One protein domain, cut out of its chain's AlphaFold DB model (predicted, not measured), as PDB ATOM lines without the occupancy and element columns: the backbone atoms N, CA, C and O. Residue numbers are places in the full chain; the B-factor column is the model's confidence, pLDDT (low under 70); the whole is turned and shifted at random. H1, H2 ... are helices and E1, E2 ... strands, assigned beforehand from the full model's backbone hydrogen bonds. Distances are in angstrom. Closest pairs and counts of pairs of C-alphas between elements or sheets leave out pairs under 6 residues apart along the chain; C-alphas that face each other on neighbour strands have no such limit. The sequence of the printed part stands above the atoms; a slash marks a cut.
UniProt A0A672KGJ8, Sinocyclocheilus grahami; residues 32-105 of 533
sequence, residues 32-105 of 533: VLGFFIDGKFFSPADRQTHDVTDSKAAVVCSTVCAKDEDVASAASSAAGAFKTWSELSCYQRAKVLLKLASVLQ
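This is residues 32 to 105 of the 533 residues of a protein of Sinocyclocheilus grahami (UniProt A0A672KGJ8). What shape does the printed part make? It is an open, flat U: the hairpin of E3 and E4 is one arm, the long helix H1 is the base, and H2 turns back as the other arm, with residues 94 to 105 sticking out free. The small hairpin of E1 and E2 lies in the opening between the arms, with E1 toward H1 and E2 away from it. What is it built of, and how large is it? The printed part has 74 residues with four named strands and two named helices, in the order E1, E2, E3, E4, H1, H2; each hairpin is a separate antiparallel sheet of two strands, E3 - E4 and E1 - E2, and the class is mixed, helices and strands. The whole is only just loose, close to extended, with a radius of gyration of the C-alphas of 16.5 A and spans of 46 by 32 by 14 A.

Where are the longer strands? E3 is residues 49 to 53, 12.9 A from first to last C-alpha, beginning at C-alpha 49 at (19.793, -53.360, -42.947). E4 is residues 59 to 64 and 14.4 A long. Where are the shorter strands? E1 is residues 35 to 37, 6.1 A long, and starts at C-alpha 35 at (9.091, -48.391, -42.407). E2 is residues 40 to 42, 6.3 A long. Where are the helices? H1 is residues 68 to 87 and 29.1 A long, with a kink of 27 degrees near residue 81. H2 is residues 90 to 103 and 20.5 A long, ending at C-alpha 103 at (-8.238, -59.199, -42.643).

How do E3 and E4 pair? They form an antiparallel hairpin, with 151 degrees between their directions; N 50 and O 63 are 2.8 A apart and N 52 and O 61 are 2.8 A apart, both within hydrogen-bond range. Outside the named strands, residues 32 to 33 pair briefly with residues 62 to 63 of E4, parallel. Where is the other hairpin? E1 and E2 are antiparallel at 137 degrees, with N 35 and O 42 at 2.8 A and N 37 and O 40 at 3.0 A, within hydrogen-bond range. The closest C-alphas of E1 and E4 are those of Phe 35 and Val 64, 7.4 A apart, while E1 and E3 are apart. What stands near H1? The closest C-alphas of E1 and H1 are those of Ile 37 and Ala 74, 5.7 A apart, and E2 and H1 are apart. How does H2 stand? H1 and H2 are close but not clearly touching, with the C-alphas of Trp 85 and Arg 93 closest at 7.8 A; they run opposite ways at a steep tilt of 54 degrees. H2 is apart from E1, E2, E3 and E4. In the backbones, 14 of 16 O i to N i+4 pairs of H1 and 9 of 10 of H2 are within hydrogen-bond range.

How far does it reach? The two C-alphas farthest apart are those of Lys 56 and Glu 87, at 47.3 A. Without the stretches that stand free, residues 86 to 92 and 94 to 105, the body of 55 residues spans 44 by 30 by 15 A. Are there cuts or long links? The printed part has no cut and no long link; the link from E2 to E3 is short, and the other four are tight. Where is confidence low? The mean pLDDT of the printed part is 82.8, and residues 55 to 57 and 102 to 105 are under 70.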
ATOM      1  N   VAL A  32      13.404 -55.940 -49.522       83.69
ATOM      2  CA  VAL A  32      13.922 -54.971 -48.547       83.69
ATOM      3  C   VAL A  32      12.746 -54.180 -47.992       83.69
ATOM      4  O   VAL A  32      12.126 -53.378 -48.688       83.69
ATOM      5  N   LEU A  33      12.402 -54.437 -46.734       85.75
ATOM      6  CA  LEU A  33      11.254 -53.833 -46.071       85.75
ATOM      7  C   LEU A  33      11.692 -52.596 -45.282       85.75
ATOM      8  O   LEU A  33      12.461 -52.689 -44.325       85.75
ATOM      9  N   GLY A  34      11.187 -51.438 -45.707       86.00
ATOM     10  CA  GLY A  34      11.302 -50.175 -44.980       86.00
ATOM     11  C   GLY A  34      10.208 -49.994 -43.920       86.00
ATOM     12  O   GLY A  34       9.453 -50.912 -43.605       86.00
ATOM     13  N   PHE A  35      10.097 -48.780 -43.392       88.56
ATOM     14  CA  PHE A  35       9.091 -48.391 -42.407       88.56
ATOM     15  C   PHE A  35       7.732 -48.117 -43.055       88.56
ATOM     16  O   PHE A  35       7.650 -47.821 -44.245       88.56
ATOM     17  N   PHE A  36       6.662 -48.167 -42.262       88.94
ATOM     18  CA  PHE A  36       5.332 -47.719 -42.670       88.94
ATOM     19  C   PHE A  36       4.947 -46.484 -41.852       88.94
ATOM     20  O   PHE A  36       4.538 -46.604 -40.698       88.94
ATOM     21  N   ILE A  37       5.120 -45.299 -42.435       88.19
ATOM     22  CA  ILE A  37       4.880 -44.002 -41.785       88.19
ATOM     23  C   ILE A  37       3.929 -43.200 -42.676       88.19
ATOM     24  O   ILE A  37       4.048 -43.228 -43.900       88.19
ATOM     25  N   ASP A  38       2.948 -42.525 -42.071       86.75
ATOM     26  CA  ASP A  38       1.947 -41.713 -42.783       86.75
ATOM     27  C   ASP A  38       1.190 -42.473 -43.896       86.75
ATOM     28  O   ASP A  38       0.924 -41.975 -44.991       86.75
ATOM     29  N   GLY A  39       0.879 -43.749 -43.642       84.56
ATOM     30  CA  GLY A  39       0.140 -44.592 -44.584       84.56
ATOM     31  C   GLY A  39       0.946 -45.073 -45.797       84.56
ATOM     32  O   GLY A  39       0.357 -45.631 -46.727       84.56
ATOM     33  N   LYS A  40       2.271 -44.869 -45.818       88.25
ATOM     34  CA  LYS A  40       3.150 -45.217 -46.944       88.25
ATOM     35  C   LYS A  40       4.360 -46.022 -46.481       88.25
ATOM     36  O   LYS A  40       4.876 -45.817 -45.387       88.25
ATOM     37  N   PHE A  41       4.832 -46.916 -47.348       85.44
ATOM     38  CA  PHE A  41       6.123 -47.574 -47.158       85.44
ATOM     39  C   PHE A  41       7.259 -46.615 -47.522       85.44
ATOM     40  O   PHE A  41       7.224 -45.984 -48.579       85.44
ATOM     41  N   PHE A  42       8.256 -46.523 -46.652       82.31
ATOM     42  CA  PHE A  42       9.397 -45.627 -46.770       82.31
ATOM     43  C   PHE A  42      10.688 -46.364 -46.400       82.31
ATOM     44  O   PHE A  42      10.797 -46.927 -45.315       82.31
ATOM     45  N   SER A  43      11.673 -46.363 -47.298       81.25
ATOM     46  CA  SER A  43      12.972 -47.019 -47.112       81.25
ATOM     47  C   SER A  43      14.111 -45.999 -47.268       81.25
ATOM     48  O   SER A  43      14.515 -45.715 -48.400       81.25
ATOM     49  N   PRO A  44      14.608 -45.413 -46.169       81.56
ATOM     50  CA  PRO A  44      15.729 -44.480 -46.215       81.56
ATOM     51  C   PRO A  44      17.034 -45.199 -46.601       81.56
ATOM     52  O   PRO A  44      17.324 -46.288 -46.112       81.56
ATOM     53  N   ALA A  45      17.805 -44.598 -47.513       74.31
ATOM     54  CA  ALA A  45      18.996 -45.214 -48.110       74.31
ATOM     55  C   ALA A  45      20.235 -45.207 -47.192       74.31
ATOM     56  O   ALA A  45      21.201 -45.917 -47.451       74.31
ATOM     57  N   ASP A  46      20.220 -44.407 -46.128       81.62
ATOM     58  CA  ASP A  46      21.338 -44.151 -45.214       81.62
ATOM     59  C   ASP A  46      21.249 -44.965 -43.904       81.62
ATOM     60  O   ASP A  46      21.833 -44.614 -42.867       81.62
ATOM     61  N   ARG A  47      20.483 -46.059 -43.936       82.88
ATOM     62  CA  ARG A  47      20.238 -46.935 -42.793       82.88
ATOM     63  C   ARG A  47      20.885 -48.296 -42.966       82.88
ATOM     64  O   ARG A  47      20.997 -48.822 -44.069       82.88
ATOM     65  N   GLN A  48      21.269 -48.879 -41.835       86.00
ATOM     66  CA  GLN A  48      21.711 -50.264 -41.788       86.00
ATOM     67  C   GLN A  48      20.520 -51.193 -42.023       86.00
ATOM     68  O   GLN A  48      19.404 -50.914 -41.584       86.00
ATOM     69  N   THR A  49      20.771 -52.300 -42.707       86.25
ATOM     70  CA  THR A  49      19.793 -53.360 -42.947       86.25
ATOM     71  C   THR A  49      20.152 -54.596 -42.138       86.25
ATOM     72  O   THR A  49      21.324 -54.949 -42.031       86.25
ATOM     73  N   HIS A  50      19.137 -55.268 -41.609       85.50
ATOM     74  CA  HIS A  50      19.254 -56.530 -40.895       85.50
ATOM     75  C   HIS A  50      18.533 -57.632 -41.674       85.50
ATOM     76  O   HIS A  50      17.374 -57.461 -42.057       85.50
ATOM     77  N   ASP A  51      19.194 -58.766 -41.888       86.31
ATOM     78  CA  ASP A  51      18.603 -59.899 -42.599       86.31
ATOM     79  C   ASP A  51      17.665 -60.697 -41.691       86.31
ATOM     80  O   ASP A  51      17.983 -61.025 -40.550       86.31
ATOM     81  N   VAL A  52      16.479 -61.008 -42.204       81.25
ATOM     82  CA  VAL A  52      15.470 -61.832 -41.543       81.25
ATOM     83  C   VAL A  52      15.563 -63.238 -42.113       81.25
ATOM     84  O   VAL A  52      15.329 -63.451 -43.306       81.25
ATOM     85  N   THR A  53      15.903 -64.202 -41.265       79.38
ATOM     86  CA  THR A  53      16.031 -65.614 -41.633       79.38
ATOM     87  C   THR A  53      14.790 -66.418 -41.248       79.38
ATOM     88  O   THR A  53      14.044 -66.054 -40.341       79.38
ATOM     89  N   ASP A  54      14.534 -67.512 -41.966       73.06
ATOM     90  CA  ASP A  54      13.523 -68.494 -41.576       73.06
ATOM     91  C   ASP A  54      14.067 -69.498 -40.539       73.06
ATOM     92  O   ASP A  54      15.259 -69.539 -40.233       73.06
ATOM     93  N   SER A  55      13.188 -70.369 -40.032       64.00
ATOM     94  CA  SER A  55      13.546 -71.479 -39.121       64.00
ATOM     95  C   SER A  55      14.586 -72.476 -39.675       64.00
ATOM     96  O   SER A  55      15.040 -73.357 -38.947       64.00
ATOM     97  N   LYS A  56      14.961 -72.369 -40.957       67.50
ATOM     98  CA  LYS A  56      16.012 -73.160 -41.617       67.50
ATOM     99  C   LYS A  56      17.278 -72.333 -41.876       67.50
ATOM    100  O   LYS A  56      18.130 -72.768 -42.649       67.50
ATOM    101  N   ALA A  57      17.390 -71.162 -41.246       68.25
ATOM    102  CA  ALA A  57      18.479 -70.204 -41.397       68.25
ATOM    103  C   ALA A  57      18.658 -69.647 -42.825       68.25
ATOM    104  O   ALA A  57      19.710 -69.097 -43.148       68.25
ATOM    105  N   ALA A  58      17.642 -69.738 -43.689       76.75
ATOM    106  CA  ALA A  58      17.670 -69.128 -45.014       76.75
ATOM    107  C   ALA A  58      17.169 -67.679 -44.948       76.75
ATOM    108  O   ALA A  58      16.136 -67.405 -44.338       76.75
ATOM    109  N   VAL A  59      17.868 -66.745 -45.600       81.12
ATOM    110  CA  VAL A  59      17.453 -65.332 -45.655       81.12
ATOM    111  C   VAL A  59      16.160 -65.191 -46.464       81.12
ATOM    112  O   VAL A  59      16.090 -65.561 -47.639       81.12
ATOM    113  N   VAL A  60      15.128 -64.636 -45.831       83.75
ATOM    114  CA  VAL A  60      13.794 -64.422 -46.409       83.75
ATOM    115  C   VAL A  60      13.693 -63.028 -47.031       83.75
ATOM    116  O   VAL A  60      13.272 -62.886 -48.189       83.75
ATOM    117  N   CYS A  61      14.088 -62.006 -46.270       86.94
ATOM    118  CA  CYS A  61      14.143 -60.595 -46.658       86.94
ATOM    119  C   CYS A  61      15.092 -59.823 -45.729       86.94
ATOM    120  O   CYS A  61      15.553 -60.371 -44.733       86.94
ATOM    121  N   SER A  62      15.343 -58.550 -46.024       87.19
ATOM    122  CA  SER A  62      16.087 -57.638 -45.151       87.19
ATOM    123  C   SER A  62      15.163 -56.522 -44.653       87.19
ATOM    124  O   SER A  62      14.301 -56.044 -45.394       87.19
ATOM    125  N   THR A  63      15.324 -56.092 -43.405       89.19
ATOM    126  CA  THR A  63      14.578 -54.980 -42.790       89.19
ATOM    127  C   THR A  63      15.508 -53.826 -42.453       89.19
ATOM    128  O   THR A  63      16.643 -54.046 -42.039       89.19
ATOM    129  N   VAL A  64      15.032 -52.594 -42.602       90.06
ATOM    130  CA  VAL A  64      15.808 -51.392 -42.268       90.06
ATOM    131  C   VAL A  64      15.793 -51.133 -40.753       90.06
ATOM    132  O   VAL A  64      14.743 -51.230 -40.122       90.06
ATOM    133  N   CYS A  65      16.938 -50.781 -40.164       86.44
ATOM    134  CA  CYS A  65      17.054 -50.406 -38.751       86.44
ATOM    135  C   CYS A  65      16.734 -48.915 -38.550       86.44
ATOM    136  O   CYS A  65      17.323 -48.056 -39.212       86.44
ATOM    137  N   ALA A  66      15.812 -48.609 -37.633       88.06
ATOM    138  CA  ALA A  66      15.397 -47.238 -37.327       88.06
ATOM    139  C   ALA A  66      16.451 -46.480 -36.506       88.06
ATOM    140  O   ALA A  66      17.106 -47.064 -35.642       88.06
ATOM    141  N   LYS A  67      16.575 -45.171 -36.755       88.19
ATOM    142  CA  LYS A  67      17.268 -44.211 -35.878       88.19
ATOM    143  C   LYS A  67      16.250 -43.332 -35.146       88.19
ATOM    144  O   LYS A  67      15.080 -43.286 -35.524       88.19
ATOM    145  N   ASP A  68      16.712 -42.571 -34.158       85.62
ATOM    146  CA  ASP A  68      15.868 -41.676 -33.351       85.62
ATOM    147  C   ASP A  68      15.043 -40.692 -34.200       85.62
ATOM    148  O   ASP A  68      13.887 -40.415 -33.888       85.62
ATOM    149  N   GLU A  69      15.589 -40.215 -35.323       88.19
ATOM    150  CA  GLU A  69      14.880 -39.322 -36.252       88.19
ATOM    151  C   GLU A  69      13.692 -39.997 -36.965       88.19
ATOM    152  O   GLU A  69      12.652 -39.366 -37.170       88.19
ATOM    153  N   ASP A  70      13.795 -41.294 -37.281       88.06
ATOM    154  CA  ASP A  70      12.695 -42.059 -37.881       88.06
ATOM    155  C   ASP A  70      11.577 -42.275 -36.855       88.06
ATOM    156  O   ASP A  70      10.392 -42.146 -37.176       88.06
ATOM    157  N   VAL A  71      11.959 -42.551 -35.603       87.88
ATOM    158  CA  VAL A  71      11.030 -42.705 -34.476       87.88
ATOM    159  C   VAL A  71      10.304 -41.388 -34.198       87.88
ATOM    160  O   VAL A  71       9.081 -41.380 -34.057       87.88
ATOM    161  N   ALA A  72      11.021 -40.260 -34.194       85.94
ATOM    162  CA  ALA A  72      10.436 -38.931 -34.022       85.94
ATOM    163  C   ALA A  72       9.463 -38.569 -35.162       85.94
ATOM    164  O   ALA A  72       8.389 -38.005 -34.916       85.94
ATOM    165  N   SER A  73       9.799 -38.932 -36.404       87.75
ATOM    166  CA  SER A  73       8.927 -38.756 -37.572       87.75
ATOM    167  C   SER A  73       7.649 -39.599 -37.465       87.75
ATOM    168  O   SER A  73       6.540 -39.083 -37.639       87.75
ATOM    169  N   ALA A  74       7.776 -40.874 -37.079       88.69
ATOM    170  CA  ALA A  74       6.637 -41.758 -36.839       88.69
ATOM    171  C   ALA A  74       5.727 -41.230 -35.717       88.69
ATOM    172  O   ALA A  74       4.505 -41.182 -35.884       88.69
ATOM    173  N   ALA A  75       6.310 -40.767 -34.607       87.06
ATOM    174  CA  ALA A  75       5.574 -40.169 -33.495       87.06
ATOM    175  C   ALA A  75       4.830 -38.889 -33.916       87.06
ATOM    176  O   ALA A  75       3.663 -38.706 -33.566       87.06
ATOM    177  N   SER A  76       5.465 -38.035 -34.723       87.81
ATOM    178  CA  SER A  76       4.853 -36.803 -35.240       87.81
ATOM    179  C   SER A  76       3.682 -37.093 -36.184       87.81
ATOM    180  O   SER A  76       2.619 -36.480 -36.057       87.81
ATOM    181  N   SER A  77       3.834 -38.068 -37.090       90.69
ATOM    182  CA  SER A  77       2.752 -38.537 -37.967       90.69
ATOM    183  C   SER A  77       1.578 -39.095 -37.154       90.69
ATOM    184  O   SER A  77       0.429 -38.704 -37.373       90.69
ATOM    185  N   ALA A  78       1.860 -39.927 -36.144       87.69
ATOM    186  CA  ALA A  78       0.843 -40.469 -35.248       87.69
ATOM    187  C   ALA A  78       0.106 -39.365 -34.469       87.69
ATOM    188  O   ALA A  78      -1.122 -39.393 -34.387       87.69
ATOM    189  N   ALA A  79       0.820 -38.359 -33.952       85.38
ATOM    190  CA  ALA A  79       0.227 -37.222 -33.246       85.38
ATOM    191  C   ALA A  79      -0.658 -36.352 -34.160       85.38
ATOM    192  O   ALA A  79      -1.713 -35.876 -33.732       85.38
ATOM    193  N   GLY A  80      -0.264 -36.169 -35.425       87.50
ATOM    194  CA  GLY A  80      -1.085 -35.500 -36.436       87.50
ATOM    195  C   GLY A  80      -2.380 -36.264 -36.720       87.50
ATOM    196  O   GLY A  80      -3.469 -35.697 -36.616       87.50
ATOM    197  N   ALA A  81      -2.271 -37.567 -36.994       87.94
ATOM    198  CA  ALA A  81      -3.415 -38.438 -37.257       87.94
ATOM    199  C   ALA A  81      -4.344 -38.592 -36.039       87.94
ATOM    200  O   ALA A  81      -5.559 -38.720 -36.206       87.94
ATOM    201  N   PHE A  82      -3.801 -38.539 -34.817       86.38
ATOM    202  CA  PHE A  82      -4.573 -38.629 -33.576       86.38
ATOM    203  C   PHE A  82      -5.640 -37.536 -33.477       86.38
ATOM    204  O   PHE A  82      -6.757 -37.830 -33.054       86.38
ATOM    205  N   LYS A  83      -5.346 -36.304 -33.920       85.12
ATOM    206  CA  LYS A  83      -6.317 -35.196 -33.902       85.12
ATOM    207  C   LYS A  83      -7.580 -35.574 -34.676       85.12
ATOM    208  O   LYS A  83      -8.657 -35.636 -34.096       85.12
ATOM    209  N   THR A  84      -7.423 -35.978 -35.932       87.94
ATOM    210  CA  THR A  84      -8.547 -36.397 -36.781       87.94
ATOM    211  C   THR A  84      -9.205 -37.689 -36.287       87.94
ATOM    212  O   THR A  84     -10.425 -37.807 -36.303       87.94
ATOM    213  N   TRP A  85      -8.424 -38.673 -35.829       86.50
ATOM    214  CA  TRP A  85      -8.953 -39.959 -35.358       86.50
ATOM    215  C   TRP A  85      -9.766 -39.843 -34.059       86.50
ATOM    216  O   TRP A  85     -10.778 -40.534 -33.883       86.50
ATOM    217  N   SER A  86      -9.338 -38.969 -33.145       85.69
ATOM    218  CA  SER A  86     -10.009 -38.729 -31.864       85.69
ATOM    219  C   SER A  86     -11.373 -38.048 -32.039       85.69
ATOM    220  O   SER A  86     -12.314 -38.402 -31.328       85.69
ATOM    221  N   GLU A  87     -11.512 -37.181 -33.048       88.81
ATOM    222  CA  GLU A  87     -12.761 -36.494 -33.412       88.81
ATOM    223  C   GLU A  87     -13.808 -37.413 -34.063       88.81
ATOM    224  O   GLU A  87     -15.000 -37.098 -34.059       88.81
ATOM    225  N   LEU A  88     -13.403 -38.567 -34.611       86.06
ATOM    226  CA  LEU A  88     -14.350 -39.517 -35.196       86.06
ATOM    227  C   LEU A  88     -15.354 -40.030 -34.157       86.06
ATOM    228  O   LEU A  88     -15.045 -40.235 -32.983       86.06
ATOM    229  N   SER A  89     -16.565 -40.345 -34.608       85.44
ATOM    230  CA  SER A  89     -17.538 -41.026 -33.752       85.44
ATOM    231  C   SER A  89     -17.077 -42.448 -33.400       85.44
ATOM    232  O   SER A  89     -16.383 -43.117 -34.176       85.44
ATOM    233  N   CYS A  90     -17.538 -42.964 -32.255       78.12
ATOM    234  CA  CYS A  90     -17.296 -44.355 -31.858       78.12
ATOM    235  C   CYS A  90     -17.726 -45.354 -32.948       78.12
ATOM    236  O   CYS A  90     -17.031 -46.339 -33.182       78.12
ATOM    237  N   TYR A  91     -18.819 -45.068 -33.665       75.00
ATOM    238  CA  TYR A  91     -19.307 -45.889 -34.776       75.00
ATOM    239  C   TYR A  91     -18.335 -45.923 -35.966       75.00
ATOM    240  O   TYR A  91     -18.040 -46.990 -36.507       75.00
ATOM    241  N   GLN A  92     -17.794 -44.767 -36.364       83.75
ATOM    242  CA  GLN A  92     -16.829 -44.686 -37.465       83.75
ATOM    243  C   GLN A  92     -15.530 -45.423 -37.130       83.75
ATOM    244  O   GLN A  92     -15.050 -46.205 -37.953       83.75
ATOM    245  N   ARG A  93     -15.003 -45.246 -35.909       88.00
ATOM    246  CA  ARG A  93     -13.831 -46.002 -35.438       88.00
ATOM    247  C   ARG A  93     -14.101 -47.507 -35.425       88.00
ATOM    248  O   ARG A  93     -13.289 -48.275 -35.937       88.00
ATOM    249  N   ALA A  94     -15.266 -47.926 -34.927       82.94
ATOM    250  CA  ALA A  94     -15.660 -49.333 -34.902       82.94
ATOM    251  C   ALA A  94     -15.694 -49.954 -36.308       82.94
ATOM    252  O   ALA A  94     -15.181 -51.052 -36.505       82.94
ATOM    253  N   LYS A  95     -16.218 -49.242 -37.315       85.06
ATOM    254  CA  LYS A  95     -16.252 -49.728 -38.705       85.06
ATOM    255  C   LYS A  95     -14.851 -49.999 -39.268       85.06
ATOM    256  O   LYS A  95     -14.655 -50.994 -39.965       85.06
ATOM    257  N   VAL A  96     -13.881 -49.134 -38.968       85.56
ATOM    258  CA  VAL A  96     -12.480 -49.312 -39.391       85.56
ATOM    259  C   VAL A  96     -11.853 -50.521 -38.692       85.56
ATOM    260  O   VAL A  96     -11.259 -51.364 -39.363       85.56
ATOM    261  N   LEU A  97     -12.050 -50.652 -37.375       84.19
ATOM    262  CA  LEU A  97     -11.544 -51.786 -36.593       84.19
ATOM    263  C   LEU A  97     -12.131 -53.126 -37.061       84.19
ATOM    264  O   LEU A  97     -11.395 -54.093 -37.227       84.19
ATOM    265  N   LEU A  98     -13.434 -53.181 -37.353       77.81
ATOM    266  CA  LEU A  98     -14.090 -54.387 -37.874       77.81
ATOM    267  C   LEU A  98     -13.555 -54.787 -39.254       77.81
ATOM    268  O   LEU A  98     -13.367 -55.972 -39.532       77.81
ATOM    269  N   LYS A  99     -13.254 -53.807 -40.113       79.25
ATOM    270  CA  LYS A  99     -12.626 -54.070 -41.411       79.25
ATOM    271  C   LYS A  99     -11.217 -54.644 -41.239       79.25
ATOM    272  O   LYS A  99     -10.884 -55.611 -41.914       79.25
ATOM    273  N   LEU A 100     -10.421 -54.105 -40.315       79.00
ATOM    274  CA  LEU A 100      -9.092 -54.631 -39.989       79.00
ATOM    275  C   LEU A 100      -9.174 -56.071 -39.444       79.00
ATOM    276  O   LEU A 100      -8.461 -56.955 -39.913       79.00
ATOM    277  N   ALA A 101     -10.102 -56.328 -38.519       74.81
ATOM    278  CA  ALA A 101     -10.322 -57.652 -37.940       74.81
ATOM    279  C   ALA A 101     -10.711 -58.705 -38.993       74.81
ATOM    280  O   ALA A 101     -10.278 -59.852 -38.902       74.81
ATOM    281  N   SER A 102     -11.467 -58.314 -40.029       67.81
ATOM    282  CA  SER A 102     -11.810 -59.210 -41.145       67.81
ATOM    283  C   SER A 102     -10.594 -59.664 -41.968       67.81
ATOM    284  O   SER A 102     -10.647 -60.712 -42.606       67.81
ATOM    285  N   VAL A 103      -9.489 -58.908 -41.921       67.12
ATOM    286  CA  VAL A 103      -8.238 -59.199 -42.643       67.12
ATOM    287  C   VAL A 103      -7.251 -59.993 -41.776       67.12
ATOM    288  O   VAL A 103      -6.556 -60.866 -42.287       67.12
ATOM    289  N   LEU A 104      -7.200 -59.731 -40.467       66.00
ATOM    290  CA  LEU A 104      -6.162 -60.229 -39.549       66.00
ATOM    291  C   LEU A 104      -6.433 -61.611 -38.924       66.00
ATOM    292  O   LEU A 104      -5.920 -61.919 -37.852       66.00
ATOM    293  N   GLN A 105      -7.255 -62.466 -39.533       49.00
ATOM    294  CA  GLN A 105      -7.769 -63.661 -38.856       49.00
ATOM    295  C   GLN A 105      -6.707 -64.768 -38.611       49.00
ATOM    296  O   GLN A 105      -6.636 -65.738 -39.365       49.00
TER     297      GLN A 105